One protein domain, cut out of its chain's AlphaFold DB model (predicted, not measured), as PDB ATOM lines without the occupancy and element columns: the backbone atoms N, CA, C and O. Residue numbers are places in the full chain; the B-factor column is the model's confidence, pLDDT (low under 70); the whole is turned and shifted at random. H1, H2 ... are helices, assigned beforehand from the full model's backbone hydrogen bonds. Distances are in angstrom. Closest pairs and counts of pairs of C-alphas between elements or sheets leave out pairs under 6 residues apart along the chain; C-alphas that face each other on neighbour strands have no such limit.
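Overview. This is residues 201 to 298 of the 456 residues of an uncharacterized protein of Dothidotthia symphoricarpi CBS 119687 (UniProt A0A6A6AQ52). Little regular structure is present: long loops make most of the body, and four short helices are set round it, none touching another. H1 and H2 with the loops of residues 220 to 255 make one half; H3, H4 and the looped-out residues 271 to 290 make the other. The printed part has 98 residues, with H1, H2, H3 and H4 in that order and no named strand; the class is all helix, though named elements hold only 30 residues. It is compact, radius of gyration of the C-alphas 14.0 A, spanning 34 by 30 by 26 A.

Arrangement. H3, residues 262 to 270, is the longest helix and is apart from H4, residues 291 to 296. Between them, residues 274 to 275 pair antiparallel with 285 to 286. H1, residues 212 to 219, and H2, residues 237 to 243, are apart. Every O i to N i+4 pair is within hydrogen-bond range in H1, H2 and H4; in H3, 4 of 5.

Along the chain. H3 is 12.8 A long, H1 10.2 A, H2 9.9 A and H4 8.5 A. C-alpha 212 begins H1 at (13.872, -15.999, -11.770); C-alpha 296 ends H4 at (3.579, -33.481, -15.309).

Size, cuts and confidence. The C-alphas farthest apart, of Asp 226 and Pro 291, are 37.4 A apart. The printed part has no cut, and its three links between helices are long. Residues 217 to 222, of which 217 to 219 belong to H1, stand free. Residues 208 to 255 and 281 to 282 have pLDDT under 70.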
ATOM      1  N   ARG A 201      12.414 -33.251 -14.759       87.62
ATOM      2  CA  ARG A 201      13.270 -32.538 -13.799       87.62
ATOM      3  C   ARG A 201      13.710 -31.165 -14.290       87.62
ATOM      4  O   ARG A 201      14.133 -30.358 -13.463       87.62
ATOM      5  N   TYR A 202      13.609 -30.906 -15.590       87.81
ATOM      6  CA  TYR A 202      13.891 -29.601 -16.188       87.81
ATOM      7  C   TYR A 202      12.632 -28.744 -16.346       87.81
ATOM      8  O   TYR A 202      12.737 -27.572 -16.711       87.81
ATOM      9  N   LEU A 203      11.446 -29.304 -16.087       87.88
ATOM     10  CA  LEU A 203      10.212 -28.532 -16.089       87.88
ATOM     11  C   LEU A 203      10.129 -27.671 -14.820       87.88
ATOM     12  O   LEU A 203      10.546 -28.121 -13.748       87.88
ATOM     13  N   PRO A 204       9.570 -26.453 -14.916       83.50
ATOM     14  CA  PRO A 204       9.220 -25.654 -13.748       83.50
ATOM     15  C   PRO A 204       8.303 -26.383 -12.760       83.50
ATOM     16  O   PRO A 204       7.620 -27.333 -13.130       83.50
ATOM     17  N   PRO A 205       8.266 -26.023 -11.468       80.06
ATOM     18  CA  PRO A 205       7.291 -26.579 -10.557       80.06
ATOM     19  C   PRO A 205       5.958 -25.896 -10.834       80.06
ATOM     20  O   PRO A 205       5.873 -24.874 -11.506       80.06
ATOM     21  N   SER A 206       4.887 -26.484 -10.331       78.81
ATOM     22  CA  SER A 206       3.550 -25.913 -10.436       78.81
ATOM     23  C   SER A 206       3.287 -24.870  -9.357       78.81
ATOM     24  O   SER A 206       3.601 -25.121  -8.186       78.81
ATOM     25  N   GLY A 207       2.645 -23.751  -9.710       73.12
ATOM     26  CA  GLY A 207       2.375 -22.670  -8.762       73.12
ATOM     27  C   GLY A 207       2.401 -21.243  -9.335       73.12
ATOM     28  O   GLY A 207       2.442 -21.036 -10.548       73.12
ATOM     29  N   PRO A 208       2.303 -20.231  -8.457       55.03
ATOM     30  CA  PRO A 208       1.978 -18.871  -8.878       55.03
ATOM     31  C   PRO A 208       3.147 -18.000  -9.372       55.03
ATOM     32  O   PRO A 208       2.863 -16.940  -9.918       55.03
ATOM     33  N   TYR A 209       4.420 -18.377  -9.205       56.75
ATOM     34  CA  TYR A 209       5.535 -17.458  -9.489       56.75
ATOM     35  C   TYR A 209       6.774 -18.195 -10.010       56.75
ATOM     36  O   TYR A 209       7.357 -18.965  -9.259       56.75
ATOM     37  N   TYR A 210       7.213 -17.955 -11.255       62.22
ATOM     38  CA  TYR A 210       8.356 -18.705 -11.823       62.22
ATOM     39  C   TYR A 210       9.458 -17.938 -12.529       62.22
ATOM     40  O   TYR A 210      10.425 -18.562 -12.966       62.22
ATOM     41  N   ASP A 211       9.387 -16.615 -12.620       56.97
ATOM     42  CA  ASP A 211      10.400 -15.909 -13.392       56.97
ATOM     43  C   ASP A 211      11.586 -15.451 -12.532       56.97
ATOM     44  O   ASP A 211      11.572 -14.381 -11.925       56.97
ATOM     45  N   GLN A 212      12.633 -16.279 -12.495       55.38
ATOM     46  CA  GLN A 212      13.872 -15.999 -11.770       55.38
ATOM     47  C   GLN A 212      14.605 -14.754 -12.296       55.38
ATOM     48  O   GLN A 212      15.280 -14.077 -11.515       55.38
ATOM     49  N   PHE A 213      14.456 -14.415 -13.582       53.47
ATOM     50  CA  PHE A 213      15.055 -13.194 -14.124       53.47
ATOM     51  C   PHE A 213      14.340 -11.960 -13.583       53.47
ATOM     52  O   PHE A 213      15.003 -11.050 -13.080       53.47
ATOM     53  N   SER A 214      13.007 -11.981 -13.551       55.22
ATOM     54  CA  SER A 214      12.221 -10.927 -12.903       55.22
ATOM     55  C   SER A 214      12.489 -10.836 -11.396       55.22
ATOM     56  O   SER A 214      12.542  -9.735 -10.855       55.22
ATOM     57  N   LEU A 215      12.757 -11.953 -10.707       54.38
ATOM     58  CA  LEU A 215      13.130 -11.918  -9.286       54.38
ATOM     59  C   LEU A 215      14.446 -11.154  -9.048       54.38
ATOM     60  O   LEU A 215      14.526 -10.392  -8.091       54.38
ATOM     61  N   SER A 216      15.457 -11.283  -9.916       55.22
ATOM     62  CA  SER A 216      16.687 -10.475  -9.783       55.22
ATOM     63  C   SER A 216      16.449  -8.974  -9.996       55.22
ATOM     64  O   SER A 216      17.121  -8.155  -9.375       55.22
ATOM     65  N   GLN A 217      15.459  -8.604 -10.815       57.34
ATOM     66  CA  GLN A 217      15.050  -7.207 -11.000       57.34
ATOM     67  C   GLN A 217      14.236  -6.676  -9.811       57.34
ATOM     68  O   GLN A 217      14.418  -5.531  -9.413       57.34
ATOM     69  N   ILE A 218      13.367  -7.503  -9.221       52.44
ATOM     70  CA  ILE A 218      12.488  -7.119  -8.103       52.44
ATOM     71  C   ILE A 218      13.253  -7.055  -6.778       52.44
ATOM     72  O   ILE A 218      13.046  -6.139  -5.988       52.44
ATOM     73  N   PHE A 219      14.131  -8.027  -6.530       53.59
ATOM     74  CA  PHE A 219      14.860  -8.166  -5.268       53.59
ATOM     75  C   PHE A 219      16.300  -7.631  -5.330       53.59
ATOM     76  O   PHE A 219      16.989  -7.598  -4.313       53.59
ATOM     77  N   GLY A 220      16.740  -7.176  -6.504       52.59
ATOM     78  CA  GLY A 220      18.038  -6.550  -6.729       52.59
ATOM     79  C   GLY A 220      19.168  -7.523  -7.106       52.59
ATOM     80  O   GLY A 220      19.101  -8.733  -6.840       52.59
ATOM     81  N   PRO A 221      20.245  -6.996  -7.726       51.78
ATOM     82  CA  PRO A 221      21.441  -7.767  -8.050       51.78
ATOM     83  C   PRO A 221      22.136  -8.178  -6.746       51.78
ATOM     84  O   PRO A 221      22.756  -7.359  -6.079       51.78
ATOM     85  N   GLY A 222      21.989  -9.441  -6.343       50.16
ATOM     86  CA  GLY A 222      22.543  -9.940  -5.079       50.16
ATOM     87  C   GLY A 222      21.635 -10.902  -4.323       50.16
ATOM     88  O   GLY A 222      22.139 -11.784  -3.638       50.16
ATOM     89  N   PHE A 223      20.314 -10.828  -4.526       53.91
ATOM     90  CA  PHE A 223      19.352 -11.644  -3.770       53.91
ATOM     91  C   PHE A 223      19.605 -13.159  -3.879       53.91
ATOM     92  O   PHE A 223      19.392 -13.913  -2.935       53.91
ATOM     93  N   PHE A 224      20.110 -13.614  -5.028       52.72
ATOM     94  CA  PHE A 224      20.479 -15.016  -5.244       52.72
ATOM     95  C   PHE A 224      21.978 -15.306  -5.078       52.72
ATOM     96  O   PHE A 224      22.362 -16.478  -5.106       52.72
ATOM     97  N   HIS A 225      22.822 -14.280  -4.916       49.56
ATOM     98  CA  HIS A 225      24.275 -14.449  -4.816       49.56
ATOM     99  C   HIS A 225      24.710 -15.037  -3.475       49.56
ATOM    100  O   HIS A 225      25.632 -15.853  -3.463       49.56
ATOM    101  N   ASP A 226      23.995 -14.738  -2.389       45.12
ATOM    102  CA  ASP A 226      24.384 -15.185  -1.046       45.12
ATOM    103  C   ASP A 226      24.184 -16.680  -0.798       45.12
ATOM    104  O   ASP A 226      24.681 -17.209   0.195       45.12
ATOM    105  N   CYS A 227      23.489 -17.399  -1.689       47.72
ATOM    106  CA  CYS A 227      23.191 -18.803  -1.432       47.72
ATOM    107  C   CYS A 227      23.847 -19.820  -2.356       47.72
ATOM    108  O   CYS A 227      24.080 -20.918  -1.871       47.72
ATOM    109  N   CYS A 228      24.182 -19.522  -3.618       47.38
ATOM    110  CA  CYS A 228      24.909 -20.472  -4.475       47.38
ATOM    111  C   CYS A 228      25.354 -19.830  -5.810       47.38
ATOM    112  O   CYS A 228      24.599 -19.843  -6.782       47.38
ATOM    113  N   PHE A 229      26.615 -19.403  -5.920       43.19
ATOM    114  CA  PHE A 229      27.253 -19.087  -7.214       43.19
ATOM    115  C   PHE A 229      27.351 -20.306  -8.169       43.19
ATOM    116  O   PHE A 229      27.669 -20.151  -9.341       43.19
ATOM    117  N   SER A 230      27.048 -21.519  -7.684       49.88
ATOM    118  CA  SER A 230      27.153 -22.799  -8.403       49.88
ATOM    119  C   SER A 230      25.861 -23.637  -8.394       49.88
ATOM    120  O   SER A 230      25.903 -24.842  -8.656       49.88
ATOM    121  N   CYS A 231      24.696 -23.053  -8.075       52.31
ATOM    122  CA  CYS A 231      23.462 -23.843  -7.992       52.31
ATOM    123  C   CYS A 231      23.028 -24.321  -9.382       52.31
ATOM    124  O   CYS A 231      22.506 -23.550 -10.181       52.31
ATOM    125  N   VAL A 232      23.159 -25.626  -9.627       51.78
ATOM    126  CA  VAL A 232      22.649 -26.335 -10.819       51.78
ATOM    127  C   VAL A 232      21.113 -26.455 -10.799       51.78
ATOM    128  O   VAL A 232      20.509 -27.134 -11.620       51.78
ATOM    129  N   LEU A 233      20.441 -25.847  -9.825       54.34
ATOM    130  CA  LEU A 233      18.994 -25.937  -9.689       54.34
ATOM    131  C   LEU A 233      18.316 -24.890 -10.571       54.34
ATOM    132  O   LEU A 233      18.762 -23.745 -10.629       54.34
ATOM    133  N   LEU A 234      17.218 -25.291 -11.225       52.50
ATOM    134  CA  LEU A 234      16.389 -24.428 -12.087       52.50
ATOM    135  C   LEU A 234      15.905 -23.193 -11.319       52.50
ATOM    136  O   LEU A 234      15.701 -22.134 -11.895       52.50
ATOM    137  N   TYR A 235      15.815 -23.345  -9.997       60.59
ATOM    138  CA  TYR A 235      15.492 -22.329  -9.015       60.59
ATOM    139  C   TYR A 235      16.565 -22.401  -7.941       60.59
ATOM    140  O   TYR A 235      16.792 -23.483  -7.392       60.59
ATOM    141  N   CYS A 236      17.219 -21.285  -7.603       51.00
ATOM    142  CA  CYS A 236      18.005 -21.221  -6.371       51.00
ATOM    143  C   CYS A 236      17.017 -21.366  -5.214       51.00
ATOM    144  O   CYS A 236      16.374 -20.422  -4.753       51.00
ATOM    145  N   SER A 237      16.824 -22.623  -4.845       47.59
ATOM    146  CA  SER A 237      15.675 -23.100  -4.112       47.59
ATOM    147  C   SER A 237      15.653 -22.603  -2.671       47.59
ATOM    148  O   SER A 237      14.681 -22.797  -1.961       47.59
ATOM    149  N   THR A 238      16.714 -21.928  -2.237       46.84
ATOM    150  CA  THR A 238      16.829 -21.386  -0.890       46.84
ATOM    151  C   THR A 238      15.879 -20.235  -0.618       46.84
ATOM    152  O   THR A 238      15.424 -20.118   0.507       46.84
ATOM    153  N   SER A 239      15.526 -19.434  -1.625       47.38
ATOM    154  CA  SER A 239      14.501 -18.388  -1.470       47.38
ATOM    155  C   SER A 239      13.104 -19.011  -1.380       47.38
ATOM    156  O   SER A 239      12.427 -18.880  -0.368       47.38
ATOM    157  N   TRP A 240      12.733 -19.822  -2.377       52.59
ATOM    158  CA  TRP A 240      11.438 -20.511  -2.433       52.59
ATOM    159  C   TRP A 240      11.170 -21.420  -1.226       52.59
ATOM    160  O   TRP A 240      10.056 -21.477  -0.704       52.59
ATOM    161  N   TYR A 241      12.184 -22.171  -0.790       55.22
ATOM    162  CA  TYR A 241      12.075 -23.040   0.378       55.22
ATOM    163  C   TYR A 241      12.319 -22.294   1.689       55.22
ATOM    164  O   TYR A 241      11.729 -22.679   2.697       55.22
ATOM    165  N   GLY A 242      13.103 -21.212   1.677       55.41
ATOM    166  CA  GLY A 242      13.278 -20.312   2.817       55.41
ATOM    167  C   GLY A 242      11.953 -19.698   3.254       55.41
ATOM    168  O   GLY A 242      11.595 -19.815   4.426       55.41
ATOM    169  N   ASP A 243      11.164 -19.195   2.300       53.69
ATOM    170  CA  ASP A 243       9.817 -18.660   2.553       53.69
ATOM    171  C   ASP A 243       8.874 -19.713   3.151       53.69
ATOM    172  O   ASP A 243       7.994 -19.408   3.956       53.69
ATOM    173  N   ARG A 244       9.082 -20.987   2.804       58.28
ATOM    174  CA  ARG A 244       8.299 -22.121   3.317       58.28
ATOM    175  C   ARG A 244       8.908 -22.771   4.560       58.28
ATOM    176  O   ARG A 244       8.388 -23.785   5.018       58.28
ATOM    177  N   ARG A 245      10.001 -22.215   5.097       65.00
ATOM    178  CA  ARG A 245      10.791 -22.775   6.211       65.00
ATOM    179  C   ARG A 245      11.228 -24.228   5.989       65.00
ATOM    180  O   ARG A 245      11.436 -24.964   6.951       65.00
ATOM    181  N   ILE A 246      11.387 -24.650   4.733       56.03
ATOM    182  CA  ILE A 246      11.894 -25.979   4.389       56.03
ATOM    183  C   ILE A 246      13.412 -25.854   4.212       56.03
ATOM    184  O   ILE A 246      13.874 -25.189   3.286       56.03
ATOM    185  N   PRO A 247      14.238 -26.473   5.068       60.47
ATOM    186  CA  PRO A 247      15.681 -26.401   4.908       60.47
ATOM    187  C   PRO A 247      16.094 -27.068   3.594       60.47
ATOM    188  O   PRO A 247      15.746 -28.224   3.339       60.47
ATOM    189  N   CYS A 248      16.924 -26.394   2.790       55.56
ATOM    190  CA  CYS A 248      17.448 -26.934   1.529       55.56
ATOM    191  C   CYS A 248      18.135 -28.299   1.675       55.56
ATOM    192  O   CYS A 248      18.304 -29.000   0.685       55.56
ATOM    193  N   ARG A 249      18.567 -28.687   2.881       62.00
ATOM    194  CA  ARG A 249      19.184 -29.994   3.154       62.00
ATOM    195  C   ARG A 249      18.168 -31.143   3.223       62.00
ATOM    196  O   ARG A 249      18.552 -32.270   2.947       62.00
ATOM    197  N   ILE A 250      16.902 -30.860   3.546       56.91
ATOM    198  CA  ILE A 250      15.854 -31.876   3.759       56.91
ATOM    199  C   ILE A 250      15.260 -32.364   2.434       56.91
ATOM    200  O   ILE A 250      14.867 -33.518   2.309       56.91
ATOM    201  N   ILE A 251      15.251 -31.520   1.402       59.09
ATOM    202  CA  ILE A 251      14.757 -31.929   0.089       59.09
ATOM    203  C   ILE A 251      15.845 -32.746  -0.589       59.09
ATOM    204  O   ILE A 251      16.861 -32.205  -1.055       59.09
ATOM    205  N   GLY A 252      15.634 -34.061  -0.618       60.09
ATOM    206  CA  GLY A 252      16.530 -35.005  -1.262       60.09
ATOM    207  C   GLY A 252      16.901 -34.544  -2.673       60.09
ATOM    208  O   GLY A 252      16.067 -34.031  -3.421       60.09
ATOM    209  N   ARG A 253      18.167 -34.757  -3.055       63.94
ATOM    210  CA  ARG A 253      18.680 -34.492  -4.411       63.94
ATOM    211  C   ARG A 253      17.771 -34.980  -5.558       63.94
ATOM    212  O   ARG A 253      17.757 -34.265  -6.561       63.94
ATOM    213  N   PRO A 254      17.029 -36.107  -5.482       62.72
ATOM    214  CA  PRO A 254      16.193 -36.549  -6.605       62.72
ATOM    215  C   PRO A 254      14.957 -35.676  -6.865       62.72
ATOM    216  O   PRO A 254      14.542 -35.570  -8.012       62.72
ATOM    217  N   LEU A 255      14.409 -34.996  -5.854       63.56
ATOM    218  CA  LEU A 255      13.175 -34.205  -5.996       63.56
ATOM    219  C   LEU A 255      13.421 -32.765  -6.465       63.56
ATOM    220  O   LEU A 255      12.489 -31.978  -6.605       63.56
ATOM    221  N   ARG A 256      14.683 -32.385  -6.680       70.56
ATOM    222  CA  ARG A 256      15.029 -31.017  -7.067       70.56
ATOM    223  C   ARG A 256      14.900 -30.828  -8.570       70.56
ATOM    224  O   ARG A 256      15.379 -31.665  -9.334       70.56
ATOM    225  N   GLN A 257      14.333 -29.706  -8.987       77.19
ATOM    226  CA  GLN A 257      14.350 -29.306 -10.389       77.19
ATOM    227  C   GLN A 257      15.696 -28.708 -10.771       77.19
ATOM    228  O   GLN A 257      16.304 -27.954 -10.004       77.19
ATOM    229  N   VAL A 258      16.173 -29.079 -11.951       78.00
ATOM    230  CA  VAL A 258      17.533 -28.832 -12.425       78.00
ATOM    231  C   VAL A 258      17.495 -27.818 -13.555       78.00
ATOM    232  O   VAL A 258      16.657 -27.908 -14.450       78.00
ATOM    233  N   ARG A 259      18.393 -26.830 -13.500       80.69
ATOM    234  CA  ARG A 259      18.525 -25.840 -14.561       80.69
ATOM    235  C   ARG A 259      19.147 -26.532 -15.763       80.69
ATOM    236  O   ARG A 259      20.242 -27.065 -15.593       80.69
ATOM    237  N   PRO A 260      18.513 -26.520 -16.948       83.31
ATOM    238  CA  PRO A 260      19.152 -27.081 -18.119       83.31
ATOM    239  C   PRO A 260      20.416 -26.285 -18.426       83.31
ATOM    240  O   PRO A 260      20.420 -25.046 -18.394       83.31
ATOM    241  N   ALA A 261      21.493 -27.002 -18.726       85.12
ATOM    242  CA  ALA A 261      22.663 -26.408 -19.349       85.12
ATOM    243  C   ALA A 261      22.303 -25.868 -20.748       85.12
ATOM    244  O   ALA A 261      21.273 -26.221 -21.324       85.12
ATOM    245  N   LYS A 262      23.146 -24.998 -21.323       84.94
ATOM    246  CA  LYS A 262      22.865 -24.359 -22.627       84.94
ATOM    247  C   LYS A 262      22.593 -25.377 -23.745       84.94
ATOM    248  O   LYS A 262      21.702 -25.166 -24.558       84.94
ATOM    249  N   ASN A 263      23.344 -26.475 -23.764       89.38
ATOM    250  CA  ASN A 263      23.177 -27.574 -24.715       89.38
ATOM    251  C   ASN A 263      21.905 -28.397 -24.442       89.38
ATOM    252  O   ASN A 263      21.173 -28.702 -25.376       89.38
ATOM    253  N   GLU A 264      21.593 -28.697 -23.178       89.75
ATOM    254  CA  GLU A 264      20.354 -29.395 -22.797       89.75
ATOM    255  C   GLU A 264      19.107 -28.562 -23.126       89.75
ATOM    256  O   GLU A 264      18.087 -29.105 -23.538       89.75
ATOM    257  N   PHE A 265      19.185 -27.234 -22.997       89.38
ATOM    258  CA  PHE A 265      18.079 -26.337 -23.327       89.38
ATOM    259  C   PHE A 265      17.687 -26.429 -24.807       89.38
ATOM    260  O   PHE A 265      16.501 -26.485 -25.120       89.38
ATOM    261  N   ALA A 266      18.668 -26.513 -25.712       90.44
ATOM    262  CA  ALA A 266      18.410 -26.710 -27.138       90.44
ATOM    263  C   ALA A 266      17.691 -28.042 -27.410       90.44
ATOM    264  O   ALA A 266      16.741 -28.077 -28.191       90.44
ATOM    265  N   VAL A 267      18.080 -29.109 -26.705       93.75
ATOM    266  CA  VAL A 267      17.424 -30.423 -26.799       93.75
ATOM    267  C   VAL A 267      15.981 -30.351 -26.297       93.75
ATOM    268  O   VAL A 267      15.077 -30.832 -26.970       93.75
ATOM    269  N   LEU A 268      15.729 -29.694 -25.162       93.88
ATOM    270  CA  LEU A 268      14.375 -29.534 -24.611       93.88
ATOM    271  C   LEU A 268      13.454 -28.708 -25.527       93.88
ATOM    272  O   LEU A 268      12.259 -29.003 -25.615       93.88
ATOM    273  N   LEU A 269      13.999 -27.699 -26.218       93.69
ATOM    274  CA  LEU A 269      13.284 -26.952 -27.258       93.69
ATOM    275  C   LEU A 269      12.975 -27.837 -28.471       93.69
ATOM    276  O   LEU A 269      11.850 -27.826 -28.960       93.69
ATOM    277  N   GLN A 270      13.948 -28.626 -28.932       94.56
ATOM    278  CA  GLN A 270      13.772 -29.542 -30.061       94.56
ATOM    279  C   GLN A 270      12.755 -30.648 -29.755       94.56
ATOM    280  O   GLN A 270      11.968 -31.016 -30.622       94.56
ATOM    281  N   MET A 271      12.721 -31.137 -28.513       95.19
ATOM    282  CA  MET A 271      11.697 -32.066 -28.024       95.19
ATOM    283  C   MET A 271      10.313 -31.414 -27.896       95.19
ATOM    284  O   MET A 271       9.340 -32.104 -27.618       95.19
ATOM    285  N   GLY A 272      10.205 -30.091 -28.042       95.88
ATOM    286  CA  GLY A 272       8.950 -29.365 -27.882       95.88
ATOM    287  C   GLY A 272       8.435 -29.338 -26.443       95.88
ATOM    288  O   GLY A 272       7.258 -29.055 -26.238       95.88
ATOM    289  N   LEU A 273       9.281 -29.626 -25.447       94.62
ATOM    290  CA  LEU A 273       8.922 -29.568 -24.024       94.62
ATOM    291  C   LEU A 273       8.884 -28.128 -23.504       94.62
ATOM    292  O   LEU A 273       8.107 -27.800 -22.606       94.62
ATOM    293  N   LEU A 274       9.730 -27.270 -24.073       93.12
ATOM    294  CA  LEU A 274       9.809 -25.847 -23.769       93.12
ATOM    295  C   LEU A 274       9.452 -25.038 -25.018       93.12
ATOM    296  O   LEU A 274       9.770 -25.435 -26.137       93.12
ATOM    297  N   LEU A 275       8.805 -23.893 -24.822       92.25
ATOM    298  CA  LEU A 275       8.594 -22.915 -25.883       92.25
ATOM    299  C   LEU A 275       9.859 -22.074 -26.065       92.25
ATOM    300  O   LEU A 275      10.596 -21.816 -25.108       92.25
ATOM    301  N   LYS A 276      10.106 -21.628 -27.301       90.00
ATOM    302  CA  LYS A 276      11.222 -20.730 -27.602       90.00
ATOM    303  C   LYS A 276      11.054 -19.447 -26.775       90.00
ATOM    304  O   LYS A 276       9.988 -18.837 -26.859       90.00
ATOM    305  N   PRO A 277      12.059 -19.044 -25.980       83.38
ATOM    306  CA  PRO A 277      11.943 -17.841 -25.171       83.38
ATOM    307  C   PRO A 277      11.752 -16.633 -26.087       83.38
ATOM    308  O   PRO A 277      12.480 -16.463 -27.070       83.38
ATOM    309  N   GLU A 278      10.773 -15.793 -25.765       81.88
ATOM    310  CA  GLU A 278      10.648 -14.496 -26.413       81.88
ATOM    311  C   GLU A 278      11.826 -13.605 -25.989       81.88
ATOM    312  O   GLU A 278      12.238 -13.637 -24.824       81.88
ATOM    313  N   PRO A 279      12.347 -12.753 -26.890       73.75
ATOM    314  CA  PRO A 279      13.527 -11.925 -26.622       73.75
ATOM    315  C   PRO A 279      13.349 -10.958 -25.441       73.75
ATOM    316  O   PRO A 279      14.327 -10.433 -24.919       73.75
ATOM    317  N   LYS A 280      12.103 -10.706 -25.022       72.38
ATOM    318  CA  LYS A 280      11.765  -9.772 -23.944       72.38
ATOM    319  C   LYS A 280      11.715 -10.424 -22.566       72.38
ATOM    320  O   LYS A 280      11.960  -9.739 -21.579       72.38
ATOM    321  N   THR A 281      11.369 -11.706 -22.484       62.81
ATOM    322  CA  THR A 281      11.014 -12.334 -21.205       62.81
ATOM    323  C   THR A 281      12.086 -13.281 -20.689       62.81
ATOM    324  O   THR A 281      12.098 -13.537 -19.491       62.81
ATOM    325  N   ASN A 282      13.010 -13.775 -21.532       66.19
ATOM    326  CA  ASN A 282      14.081 -14.727 -21.160       66.19
ATOM    327  C   ASN A 282      13.612 -15.918 -20.286       66.19
ATOM    328  O   ASN A 282      14.423 -16.618 -19.673       66.19
ATOM    329  N   GLY A 283      12.301 -16.153 -20.223       76.56
ATOM    330  CA  GLY A 283      11.670 -17.071 -19.298       76.56
ATOM    331  C   GLY A 283      11.667 -18.479 -19.865       76.56
ATOM    332  O   GLY A 283      11.500 -18.687 -21.066       76.56
ATOM    333  N   ILE A 284      11.822 -19.462 -18.985       80.31
ATOM    334  CA  ILE A 284      11.635 -20.868 -19.342       80.31
ATOM    335  C   ILE A 284      10.133 -21.139 -19.311       80.31
ATOM    336  O   ILE A 284       9.537 -21.234 -18.238       80.31
ATOM    337  N   VAL A 285       9.519 -21.221 -20.491       86.56
ATOM    338  CA  VAL A 285       8.073 -21.423 -20.630       86.56
ATOM    339  C   VAL A 285       7.803 -22.873 -21.034       86.56
ATOM    340  O   VAL A 285       8.237 -23.284 -22.111       86.56
ATOM    341  N   PRO A 286       7.114 -23.672 -20.202       91.12
ATOM    342  CA  PRO A 286       6.776 -25.043 -20.557       91.12
ATOM    343  C   PRO A 286       5.705 -25.073 -21.651       91.12
ATOM    344  O   PRO A 286       4.758 -24.285 -21.635       91.12
ATOM    345  N   ASN A 287       5.832 -26.006 -22.595       94.00
ATOM    346  CA  ASN A 287       4.841 -26.204 -23.646       94.00
ATOM    347  C   ASN A 287       3.688 -27.082 -23.141       94.00
ATOM    348  O   ASN A 287       3.762 -28.308 -23.184       94.00
ATOM    349  N   MET A 288       2.602 -26.455 -22.691       92.81
ATOM    350  CA  MET A 288       1.440 -27.157 -22.123       92.81
ATOM    351  C   MET A 288       0.699 -28.067 -23.119       92.81
ATOM    352  O   MET A 288      -0.102 -28.898 -22.694       92.81
ATOM    353  N   LEU A 289       0.962 -27.937 -24.426       94.62
ATOM    354  CA  LEU A 289       0.404 -28.822 -25.456       94.62
ATOM    355  C   LEU A 289       1.140 -30.167 -25.533       94.62
ATOM    356  O   LEU A 289       0.589 -31.138 -26.048       94.62
ATOM    357  N   HIS A 290       2.370 -30.244 -25.019       96.44
ATOM    358  CA  HIS A 290       3.162 -31.467 -25.060       96.44
ATOM    359  C   HIS A 290       2.634 -32.490 -24.029       96.44
ATOM    360  O   HIS A 290       2.479 -32.136 -22.857       96.44
ATOM    361  N   PRO A 291       2.415 -33.772 -24.389       95.94
ATOM    362  CA  PRO A 291       1.781 -34.762 -23.508       95.94
ATOM    363  C   PRO A 291       2.536 -34.984 -22.191       95.94
ATOM    364  O   PRO A 291       1.919 -34.961 -21.133       95.94
ATOM    365  N   ILE A 292       3.871 -35.101 -22.235       94.81
ATOM    366  CA  ILE A 292       4.718 -35.225 -21.028       94.81
ATOM    367  C   ILE A 292       4.539 -34.020 -20.094       94.81
ATOM    368  O   ILE A 292       4.389 -34.174 -18.885       94.81
ATOM    369  N   VAL A 293       4.516 -32.808 -20.654       93.62
ATOM    370  CA  VAL A 293       4.348 -31.572 -19.883       93.62
ATOM    371  C   VAL A 293       2.949 -31.534 -19.275       93.62
ATOM    372  O   VAL A 293       2.801 -31.308 -18.075       93.62
ATOM    373  N   ARG A 294       1.917 -31.836 -20.066       94.38
ATOM    374  CA  ARG A 294       0.530 -31.908 -19.601       94.38
ATOM    375  C   ARG A 294       0.352 -32.930 -18.479       94.38
ATOM    376  O   ARG A 294      -0.307 -32.622 -17.493       94.38
ATOM    377  N   GLN A 295       0.965 -34.105 -18.601       94.44
ATOM    378  CA  GLN A 295       0.946 -35.136 -17.567       94.44
ATOM    379  C   GLN A 295       1.672 -34.671 -16.301       94.44
ATOM    380  O   GLN A 295       1.162 -34.848 -15.197       94.44
ATOM    381  N   PHE A 296       2.828 -34.017 -16.443       91.25
ATOM    382  CA  PHE A 296       3.579 -33.481 -15.309       91.25
ATOM    383  C   PHE A 296       2.777 -32.447 -14.502       91.25
ATOM    384  O   PHE A 296       2.875 -32.419 -13.268       91.25
ATOM    385  N   TYR A 297       1.977 -31.619 -15.181       90.88
ATOM    386  CA  TYR A 297       1.114 -30.599 -14.576       90.88
ATOM    387  C   TYR A 297      -0.339 -31.050 -14.355       90.88
ATOM    388  O   TYR A 297      -1.169 -30.222 -13.985       90.88
ATOM    389  N   HIS A 298      -0.660 -32.332 -14.548       93.38
ATOM    390  CA  HIS A 298      -2.001 -32.851 -14.282       93.38
ATOM    391  C   HIS A 298      -2.384 -32.583 -12.817       93.38
ATOM    392  O   HIS A 298      -1.574 -32.813 -11.918       93.38
TER     393      HIS A 298